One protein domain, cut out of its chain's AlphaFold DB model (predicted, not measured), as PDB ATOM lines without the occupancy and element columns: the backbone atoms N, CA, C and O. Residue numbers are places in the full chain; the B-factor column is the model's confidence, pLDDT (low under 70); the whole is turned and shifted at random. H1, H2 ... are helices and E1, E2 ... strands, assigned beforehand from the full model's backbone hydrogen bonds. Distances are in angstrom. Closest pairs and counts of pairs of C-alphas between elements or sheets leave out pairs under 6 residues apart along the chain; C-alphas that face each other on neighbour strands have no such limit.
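This is residues 3 to 64 of the 318 residues of the protein "MTS domain-containing protein" of Pseudocohnilembus persalinus (UniProt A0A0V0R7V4). A short antiparallel ribbon of E1 and E2 has H1 over it and H2 leading away from the end of E2, while residues 33 to 41 stick out as a free loop. The 62 printed residues hold E1, H1, E2 and H2 in that order, a mixed class. The whole is compact, radius of gyration of the C-alphas 11.9 A, spanning 36 by 25 by 19 A.

E1, residues 6 to 9, begins at C-alpha 6 (147.927, 108.384, 122.001). H1, residues 24 to 32, is 12.0 A long. E2 is residues 46 to 49. H2, residues 50 to 64, is 21.2 A long and ends at C-alpha 64 (137.477, 130.017, 128.334).

E1 and E2 are antiparallel at 147 degrees; N 7 and O 48 are 2.8 A apart, within hydrogen-bond range. The closest C-alphas of H1 and E2, Cys 31 and Phe 46, are 7.2 A apart; those of E1 and H2, Cys 6 and Phe 50, 5.0 A. H1 and residues 56 to 60 of H2 only just touch, with 3 pairs of C-alphas within 8 A, the closest Met 27 and Ile 56, 7.3 A, at a steep tilt of 48 degrees, opposite ways. In both helices every O i to N i+4 pair is within hydrogen-bond range.

The printed part has no cut; C-alphas 40 and 62 are farthest apart, 36.9 A. The links E1 to H1 and H1 to E2 are long. The pLDDT is under 70 at residues 3, 18 to 20 and 35 to 44.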
ATOM      1  N   ASP A   3     154.807 110.694 124.670       58.28
ATOM      2  CA  ASP A   3     154.617 110.785 123.206       58.28
ATOM      3  C   ASP A   3     154.283 109.436 122.548       58.28
ATOM      4  O   ASP A   3     153.911 109.382 121.382       58.28
ATOM      5  N   ARG A   4     154.431 108.328 123.291       72.12
ATOM      6  CA  ARG A   4     154.054 106.976 122.850       72.12
ATOM      7  C   ARG A   4     152.642 106.580 123.286       72.12
ATOM      8  O   ARG A   4     152.173 105.515 122.900       72.12
ATOM      9  N   ILE A   5     151.988 107.401 124.110       81.62
ATOM     10  CA  ILE A   5     150.587 107.232 124.500       81.62
ATOM     11  C   ILE A   5     149.774 108.151 123.598       81.62
ATOM     12  O   ILE A   5     150.048 109.346 123.550       81.62
ATOM     13  N   CYS A   6     148.778 107.612 122.901       83.88
ATOM     14  CA  CYS A   6     147.927 108.384 122.001       83.88
ATOM     15  C   CYS A   6     146.460 108.317 122.424       83.88
ATOM     16  O   CYS A   6     146.004 107.330 122.999       83.88
ATOM     17  N   VAL A   7     145.718 109.369 122.094       86.06
ATOM     18  CA  VAL A   7     144.265 109.453 122.225       86.06
ATOM     19  C   VAL A   7     143.642 109.295 120.845       86.06
ATOM     20  O   VAL A   7     144.072 109.948 119.895       86.06
ATOM     21  N   LEU A   8     142.621 108.441 120.749       87.62
ATOM     22  CA  LEU A   8     141.793 108.330 119.554       87.62
ATOM     23  C   LEU A   8     140.783 109.485 119.520       87.62
ATOM     24  O   LEU A   8     139.961 109.620 120.432       87.62
ATOM     25  N   VAL A   9     140.830 110.288 118.462       85.94
ATOM     26  CA  VAL A   9     139.909 111.403 118.207       85.94
ATOM     27  C   VAL A   9     139.126 111.096 116.945       85.94
ATOM     28  O   VAL A   9     139.724 110.806 115.916       85.94
ATOM     29  N   ASN A  10     137.799 111.144 116.992       83.50
ATOM     30  CA  ASN A  10     137.000 110.883 115.802       83.50
ATOM     31  C   ASN A  10     137.228 111.988 114.747       83.50
ATOM     32  O   ASN A  10     137.613 113.110 115.078       83.50
ATOM     33  N   TYR A  11     136.935 111.699 113.478       79.25
ATOM     34  CA  TYR A  11     137.089 112.660 112.368       79.25
ATOM     35  C   TYR A  11     136.437 114.045 112.603       79.25
ATOM     36  O   TYR A  11     136.909 115.069 112.110       79.25
ATOM     37  N   ASP A  12     135.335 114.098 113.352       78.56
ATOM     38  CA  ASP A  12     134.625 115.339 113.677       78.56
ATOM     39  C   ASP A  12     135.245 116.131 114.846       78.56
ATOM     40  O   ASP A  12     134.735 117.199 115.174       78.56
ATOM     41  N   GLY A  13     136.337 115.640 115.439       78.62
ATOM     42  CA  GLY A  13     137.001 116.208 116.615       78.62
ATOM     43  C   GLY A  13     136.483 115.659 117.950       78.62
ATOM     44  O   GLY A  13     136.999 116.039 119.000       78.62
ATOM     45  N   SER A  14     135.468 114.786 117.948       83.94
ATOM     46  CA  SER A  14     134.897 114.242 119.184       83.94
ATOM     47  C   SER A  14     135.787 113.170 119.820       83.94
ATOM     48  O   SER A  14     136.499 112.422 119.147       83.94
ATOM     49  N   LEU A  15     135.736 113.075 121.149       83.50
ATOM     50  CA  LEU A  15     136.575 112.182 121.949       83.50
ATOM     51  C   LEU A  15     135.722 111.102 122.604       83.50
ATOM     52  O   LEU A  15     134.675 111.387 123.181       83.50
ATOM     53  N   ARG A  16     136.200 109.855 122.587       75.69
ATOM     54  CA  ARG A  16     135.588 108.743 123.338       75.69
ATOM     55  C   ARG A  16     136.232 108.582 124.718       75.69
ATOM     56  O   ARG A  16     136.538 107.471 125.142       75.69
ATOM     57  N   LEU A  17     136.476 109.700 125.398       76.75
ATOM     58  CA  LEU A  17     137.055 109.754 126.739       76.75
ATOM     59  C   LEU A  17     136.045 110.363 127.716       76.75
ATOM     60  O   LEU A  17     135.264 111.236 127.351       76.75
ATOM     61  N   LYS A  18     136.064 109.904 128.970       67.81
ATOM     62  CA  LYS A  18     135.319 110.533 130.068       67.81
ATOM     63  C   LYS A  18     136.252 111.495 130.812       67.81
ATOM     64  O   LYS A  18     137.387 111.122 131.094       67.81
ATOM     65  N   GLY A  19     135.773 112.690 131.161       69.94
ATOM     66  CA  GLY A  19     136.538 113.706 131.902       69.94
ATOM     67  C   GLY A  19     136.621 115.050 131.174       69.94
ATOM     68  O   GLY A  19     135.880 115.287 130.223       69.94
ATOM     69  N   GLY A  20     137.516 115.933 131.633       67.00
ATOM     70  CA  GLY A  20     137.759 117.232 130.998       67.00
ATOM     71  C   GLY A  20     138.322 117.049 129.591       67.00
ATOM     72  O   GLY A  20     139.449 116.582 129.436       67.00
ATOM     73  N   CYS A  21     137.515 117.379 128.587       78.06
ATOM     74  CA  CYS A  21     137.881 117.315 127.180       78.06
ATOM     75  C   CYS A  21     137.852 118.729 126.584       78.06
ATOM     76  O   CYS A  21     136.970 119.509 126.959       78.06
ATOM     77  N   PRO A  22     138.769 119.052 125.654       78.62
ATOM     78  CA  PRO A  22     138.733 120.316 124.932       78.62
ATOM     79  C   PRO A  22     137.477 120.425 124.071       78.62
ATOM     80  O   PRO A  22     136.840 119.418 123.745       78.62
ATOM     81  N   ASP A  23     137.153 121.649 123.657       82.56
ATOM     82  CA  ASP A  23     136.086 121.874 122.694       82.56
ATOM     83  C   ASP A  23     136.331 121.111 121.378       82.56
ATOM     84  O   ASP A  23     137.442 121.075 120.836       82.56
ATOM     85  N   VAL A  24     135.266 120.498 120.852       79.25
ATOM     86  CA  VAL A  24     135.306 119.678 119.633       79.25
ATOM     87  C   VAL A  24     135.778 120.495 118.429       79.25
ATOM     88  O   VAL A  24     136.510 119.975 117.588       79.25
ATOM     89  N   SER A  25     135.414 121.777 118.345       79.88
ATOM     90  CA  SER A  25     135.821 122.650 117.241       79.88
ATOM     91  C   SER A  25     137.319 122.953 117.269       79.88
ATOM     92  O   SER A  25     137.970 122.889 116.222       79.88
ATOM     93  N   LEU A  26     137.889 123.187 118.456       79.81
ATOM     94  CA  LEU A  26     139.327 123.381 118.633       79.81
ATOM     95  C   LEU A  26     140.092 122.103 118.283       79.81
ATOM     96  O   LEU A  26     141.075 122.151 117.542       79.81
ATOM     97  N   MET A  27     139.604 120.952 118.754       82.69
ATOM     98  CA  MET A  27     140.191 119.653 118.433       82.69
ATOM     99  C   MET A  27     140.151 119.379 116.925       82.69
ATOM    100  O   MET A  27     141.165 119.024 116.329       82.69
ATOM    101  N   LYS A  28     139.011 119.634 116.273       80.25
ATOM    102  CA  LYS A  28     138.863 119.498 114.821       80.25
ATOM    103  C   LYS A  28     139.804 120.433 114.060       80.25
ATOM    104  O   LYS A  28     140.418 120.004 113.087       80.25
ATOM    105  N   LYS A  29     139.954 121.690 114.497       80.81
ATOM    106  CA  LYS A  29     140.903 122.650 113.905       80.81
ATOM    107  C   LYS A  29     142.343 122.134 114.000       80.81
ATOM    108  O   LYS A  29     143.055 122.183 113.001       80.81
ATOM    109  N   PHE A  30     142.740 121.602 115.158       79.81
ATOM    110  CA  PHE A  30     144.057 120.994 115.353       79.81
ATOM    111  C   PHE A  30     144.267 119.776 114.447       79.81
ATOM    112  O   PHE A  30     145.264 119.696 113.743       79.81
ATOM    113  N   CYS A  31     143.320 118.841 114.394       80.50
ATOM    114  CA  CYS A  31     143.411 117.692 113.490       80.50
ATOM    115  C   CYS A  31     143.541 118.132 112.022       80.50
ATOM    116  O   CYS A  31     144.365 117.605 111.273       80.50
ATOM    117  N   ASN A  32     142.777 119.156 111.635       78.00
ATOM    118  CA  ASN A  32     142.784 119.715 110.290       78.00
ATOM    119  C   ASN A  32     144.113 120.362 109.891       78.00
ATOM    120  O   ASN A  32     144.439 120.337 108.707       78.00
ATOM    121  N   SER A  33     144.914 120.875 110.834       75.00
ATOM    122  CA  SER A  33     146.215 121.476 110.498       75.00
ATOM    123  C   SER A  33     147.253 120.466 109.998       75.00
ATOM    124  O   SER A  33     148.244 120.871 109.397       75.00
ATOM    125  N   PHE A  34     147.043 119.164 110.215       70.81
ATOM    126  CA  PHE A  34     147.934 118.107 109.717       70.81
ATOM    127  C   PHE A  34     147.495 117.521 108.372       70.81
ATOM    128  O   PHE A  34     148.259 116.776 107.754       70.81
ATOM    129  N   TYR A  35     146.291 117.845 107.892       67.94
ATOM    130  CA  TYR A  35     145.846 117.364 106.590       67.94
ATOM    131  C   TYR A  35     146.437 118.172 105.447       67.94
ATOM    132  O   TYR A  35     146.430 119.400 105.440       67.94
ATOM    133  N   LYS A  36     146.834 117.446 104.404       60.97
ATOM    134  CA  LYS A  36     147.005 117.988 103.059       60.97
ATOM    135  C   LYS A  36     145.814 117.522 102.216       60.97
ATOM    136  O   LYS A  36     145.484 116.338 102.297       60.97
ATOM    137  N   PRO A  37     145.155 118.399 101.438       57.75
ATOM    138  CA  PRO A  37     144.016 117.988 100.630       57.75
ATOM    139  C   PRO A  37     144.450 116.939  99.599       57.75
ATOM    140  O   PRO A  37     145.315 117.204  98.766       57.75
ATOM    141  N   THR A  38     143.851 115.752  99.650       57.91
ATOM    142  CA  THR A  38     143.963 114.716  98.616       57.91
ATOM    143  C   THR A  38     142.650 114.604  97.845       57.91
ATOM    144  O   THR A  38     141.569 114.859  98.371       57.91
ATOM    145  N   THR A  39     142.737 114.227  96.569       57.94
ATOM    146  CA  THR A  39     141.619 114.177  95.606       57.94
ATOM    147  C   THR A  39     140.637 113.015  95.818       57.94
ATOM    148  O   THR A  39     139.707 112.858  95.031       57.94
ATOM    149  N   GLN A  40     140.794 112.210  96.873       58.34
ATOM    150  CA  GLN A  40     139.882 111.114  97.217       58.34
ATOM    151  C   GLN A  40     139.571 111.103  98.718       58.34
ATOM    152  O   GLN A  40     140.440 111.359  99.549       58.34
ATOM    153  N   VAL A  41     138.299 110.832  99.031       59.22
ATOM    154  CA  VAL A  41     137.693 110.943 100.366       59.22
ATOM    155  C   VAL A  41     138.371 110.026 101.371       59.22
ATOM    156  O   VAL A  41     138.570 108.841 101.113       59.22
ATOM    157  N   ILE A  42     138.615 110.560 102.568       56.50
ATOM    158  CA  ILE A  42     139.078 109.785 103.705       56.50
ATOM    159  C   ILE A  42     138.323 110.221 104.967       56.50
ATOM    160  O   ILE A  42     138.436 111.369 105.393       56.50
ATOM    161  N   LYS A  43     137.607 109.290 105.612       63.75
ATOM    162  CA  LYS A  43     137.282 109.407 107.041       63.75
ATOM    163  C   LYS A  43     138.364 108.668 107.817       63.75
ATOM    164  O   LYS A  43     138.377 107.437 107.827       63.75
ATOM    165  N   HIS A  44     139.269 109.402 108.450       67.50
ATOM    166  CA  HIS A  44     140.205 108.818 109.405       67.50
ATOM    167  C   HIS A  44     140.036 109.518 110.743       67.50
ATOM    168  O   HIS A  44     140.128 110.739 110.831       67.50
ATOM    169  N   ASP A  45     139.746 108.718 111.762       80.56
ATOM    170  CA  ASP A  45     139.946 109.120 113.143       80.56
ATOM    171  C   ASP A  45     141.459 109.345 113.363       80.56
ATOM    172  O   ASP A  45     142.300 108.737 112.696       80.56
ATOM    173  N   PHE A  46     141.818 110.234 114.280       81.06
ATOM    174  CA  PHE A  46     143.194 110.619 114.575       81.06
ATOM    175  C   PHE A  46     143.733 109.857 115.769       81.06
ATOM    176  O   PHE A  46     143.037 109.673 116.765       81.06
ATOM    177  N   LEU A  47     145.018 109.523 115.714       84.88
ATOM    178  CA  LEU A  47     145.803 109.198 116.896       84.88
ATOM    179  C   LEU A  47     146.653 110.414 117.247       84.88
ATOM    180  O   LEU A  47     147.615 110.727 116.550       84.88
ATOM    181  N   ILE A  48     146.280 111.102 118.323       83.19
ATOM    182  CA  ILE A  48     146.988 112.293 118.792       83.19
ATOM    183  C   ILE A  48     147.858 111.911 119.990       83.19
ATOM    184  O   ILE A  48     147.323 111.352 120.950       83.19
ATOM    185  N   PRO A  49     149.164 112.229 119.987       83.75
ATOM    186  CA  PRO A  49     150.017 112.066 121.160       83.75
ATOM    187  C   PRO A  49     149.413 112.729 122.408       83.75
ATOM    188  O   PRO A  49     148.889 113.843 122.353       83.75
ATOM    189  N   PHE A  50     149.461 112.050 123.554       80.50
ATOM    190  CA  PHE A  50     148.775 112.487 124.773       80.50
ATOM    191  C   PHE A  50     149.294 113.837 125.287       80.50
ATOM    192  O   PHE A  50     148.523 114.635 125.810       80.50
ATOM    193  N   ASN A  51     150.579 114.138 125.085       72.94
ATOM    194  CA  ASN A  51     151.157 115.455 125.369       72.94
ATOM    195  C   ASN A  51     150.475 116.578 124.557       72.94
ATOM    196  O   ASN A  51     150.105 117.602 125.129       72.94
ATOM    197  N   SER A  52     150.231 116.363 123.261       78.19
ATOM    198  CA  SER A  52     149.507 117.291 122.389       78.19
ATOM    199  C   SER A  52     148.064 117.458 122.851       78.19
ATOM    200  O   SER A  52     147.582 118.584 122.955       78.19
ATOM    201  N   PHE A  53     147.395 116.360 123.221       82.69
ATOM    202  CA  PHE A  53     146.051 116.409 123.804       82.69
ATOM    203  C   PHE A  53     146.002 117.261 125.085       82.69
ATOM    204  O   PHE A  53     145.145 118.135 125.206       82.69
ATOM    205  N   LEU A  54     146.939 117.060 126.018       79.88
ATOM    206  CA  LEU A  54     147.031 117.860 127.247       79.88
ATOM    207  C   LEU A  54     147.288 119.344 126.956       79.88
ATOM    208  O   LEU A  54     146.717 120.205 127.630       79.88
ATOM    209  N   GLY A  55     148.113 119.646 125.950       78.00
ATOM    210  CA  GLY A  55     148.354 121.010 125.481       78.00
ATOM    211  C   GLY A  55     147.083 121.675 124.946       78.00
ATOM    212  O   GLY A  55     146.754 122.784 125.364       78.00
ATOM    213  N   ILE A  56     146.324 120.975 124.093       80.75
ATOM    214  CA  ILE A  56     145.044 121.462 123.543       80.75
ATOM    215  C   ILE A  56     144.019 121.671 124.660       80.75
ATOM    216  O   ILE A  56     143.385 122.721 124.722       80.75
ATOM    217  N   ASN A  57     143.890 120.708 125.574       82.25
ATOM    218  CA  ASN A  57     142.976 120.821 126.708       82.25
ATOM    219  C   ASN A  57     143.334 122.005 127.616       82.25
ATOM    220  O   ASN A  57     142.452 122.729 128.059       82.25
ATOM    221  N   SER A  58     144.624 122.240 127.863       80.44
ATOM    222  CA  SER A  58     145.067 123.390 128.658       80.44
ATOM    223  C   SER A  58     144.753 124.715 127.959       80.44
ATOM    224  O   SER A  58     144.259 125.637 128.600       80.44
ATOM    225  N   ALA A  59     144.997 124.804 126.649       79.38
ATOM    226  CA  ALA A  59     144.680 125.993 125.861       79.38
ATOM    227  C   ALA A  59     143.175 126.303 125.843       79.38
ATOM    228  O   ALA A  59     142.804 127.444 126.083       79.38
ATOM    229  N   ASP A  60     142.319 125.292 125.655       83.25
ATOM    230  CA  ASP A  60     140.857 125.440 125.712       83.25
ATOM    231  C   ASP A  60     140.391 126.025 127.056       83.25
ATOM    232  O   ASP A  60     139.542 126.914 127.110       83.25
ATOM    233  N   GLN A  61     140.990 125.572 128.161       85.25
ATOM    234  CA  GLN A  61     140.693 126.122 129.484       85.25
ATOM    235  C   GLN A  61     141.149 127.579 129.618       85.25
ATOM    236  O   GLN A  61     140.408 128.396 130.169       85.25
ATOM    237  N   TYR A  62     142.337 127.928 129.115       88.25
ATOM    238  CA  TYR A  62     142.825 129.310 129.143       88.25
ATOM    239  C   TYR A  62     141.978 130.247 128.281       88.25
ATOM    240  O   TYR A  62     141.676 131.353 128.721       88.25
ATOM    241  N   GLU A  63     141.538 129.800 127.107       85.56
ATOM    242  CA  GLU A  63     140.673 130.576 126.215       85.56
ATOM    243  C   GLU A  63     139.282 130.816 126.830       85.56
ATOM    244  O   GLU A  63     138.704 131.885 126.659       85.56
ATOM    245  N   LYS A  64     138.765 129.871 127.629       86.38
ATOM    246  CA  LYS A  64     137.477 130.017 128.334       86.38
ATOM    247  C   LYS A  64     137.567 130.864 129.602       86.38
ATOM    248  O   LYS A  64     136.667 131.647 129.898       86.38
TER     249      LYS A  64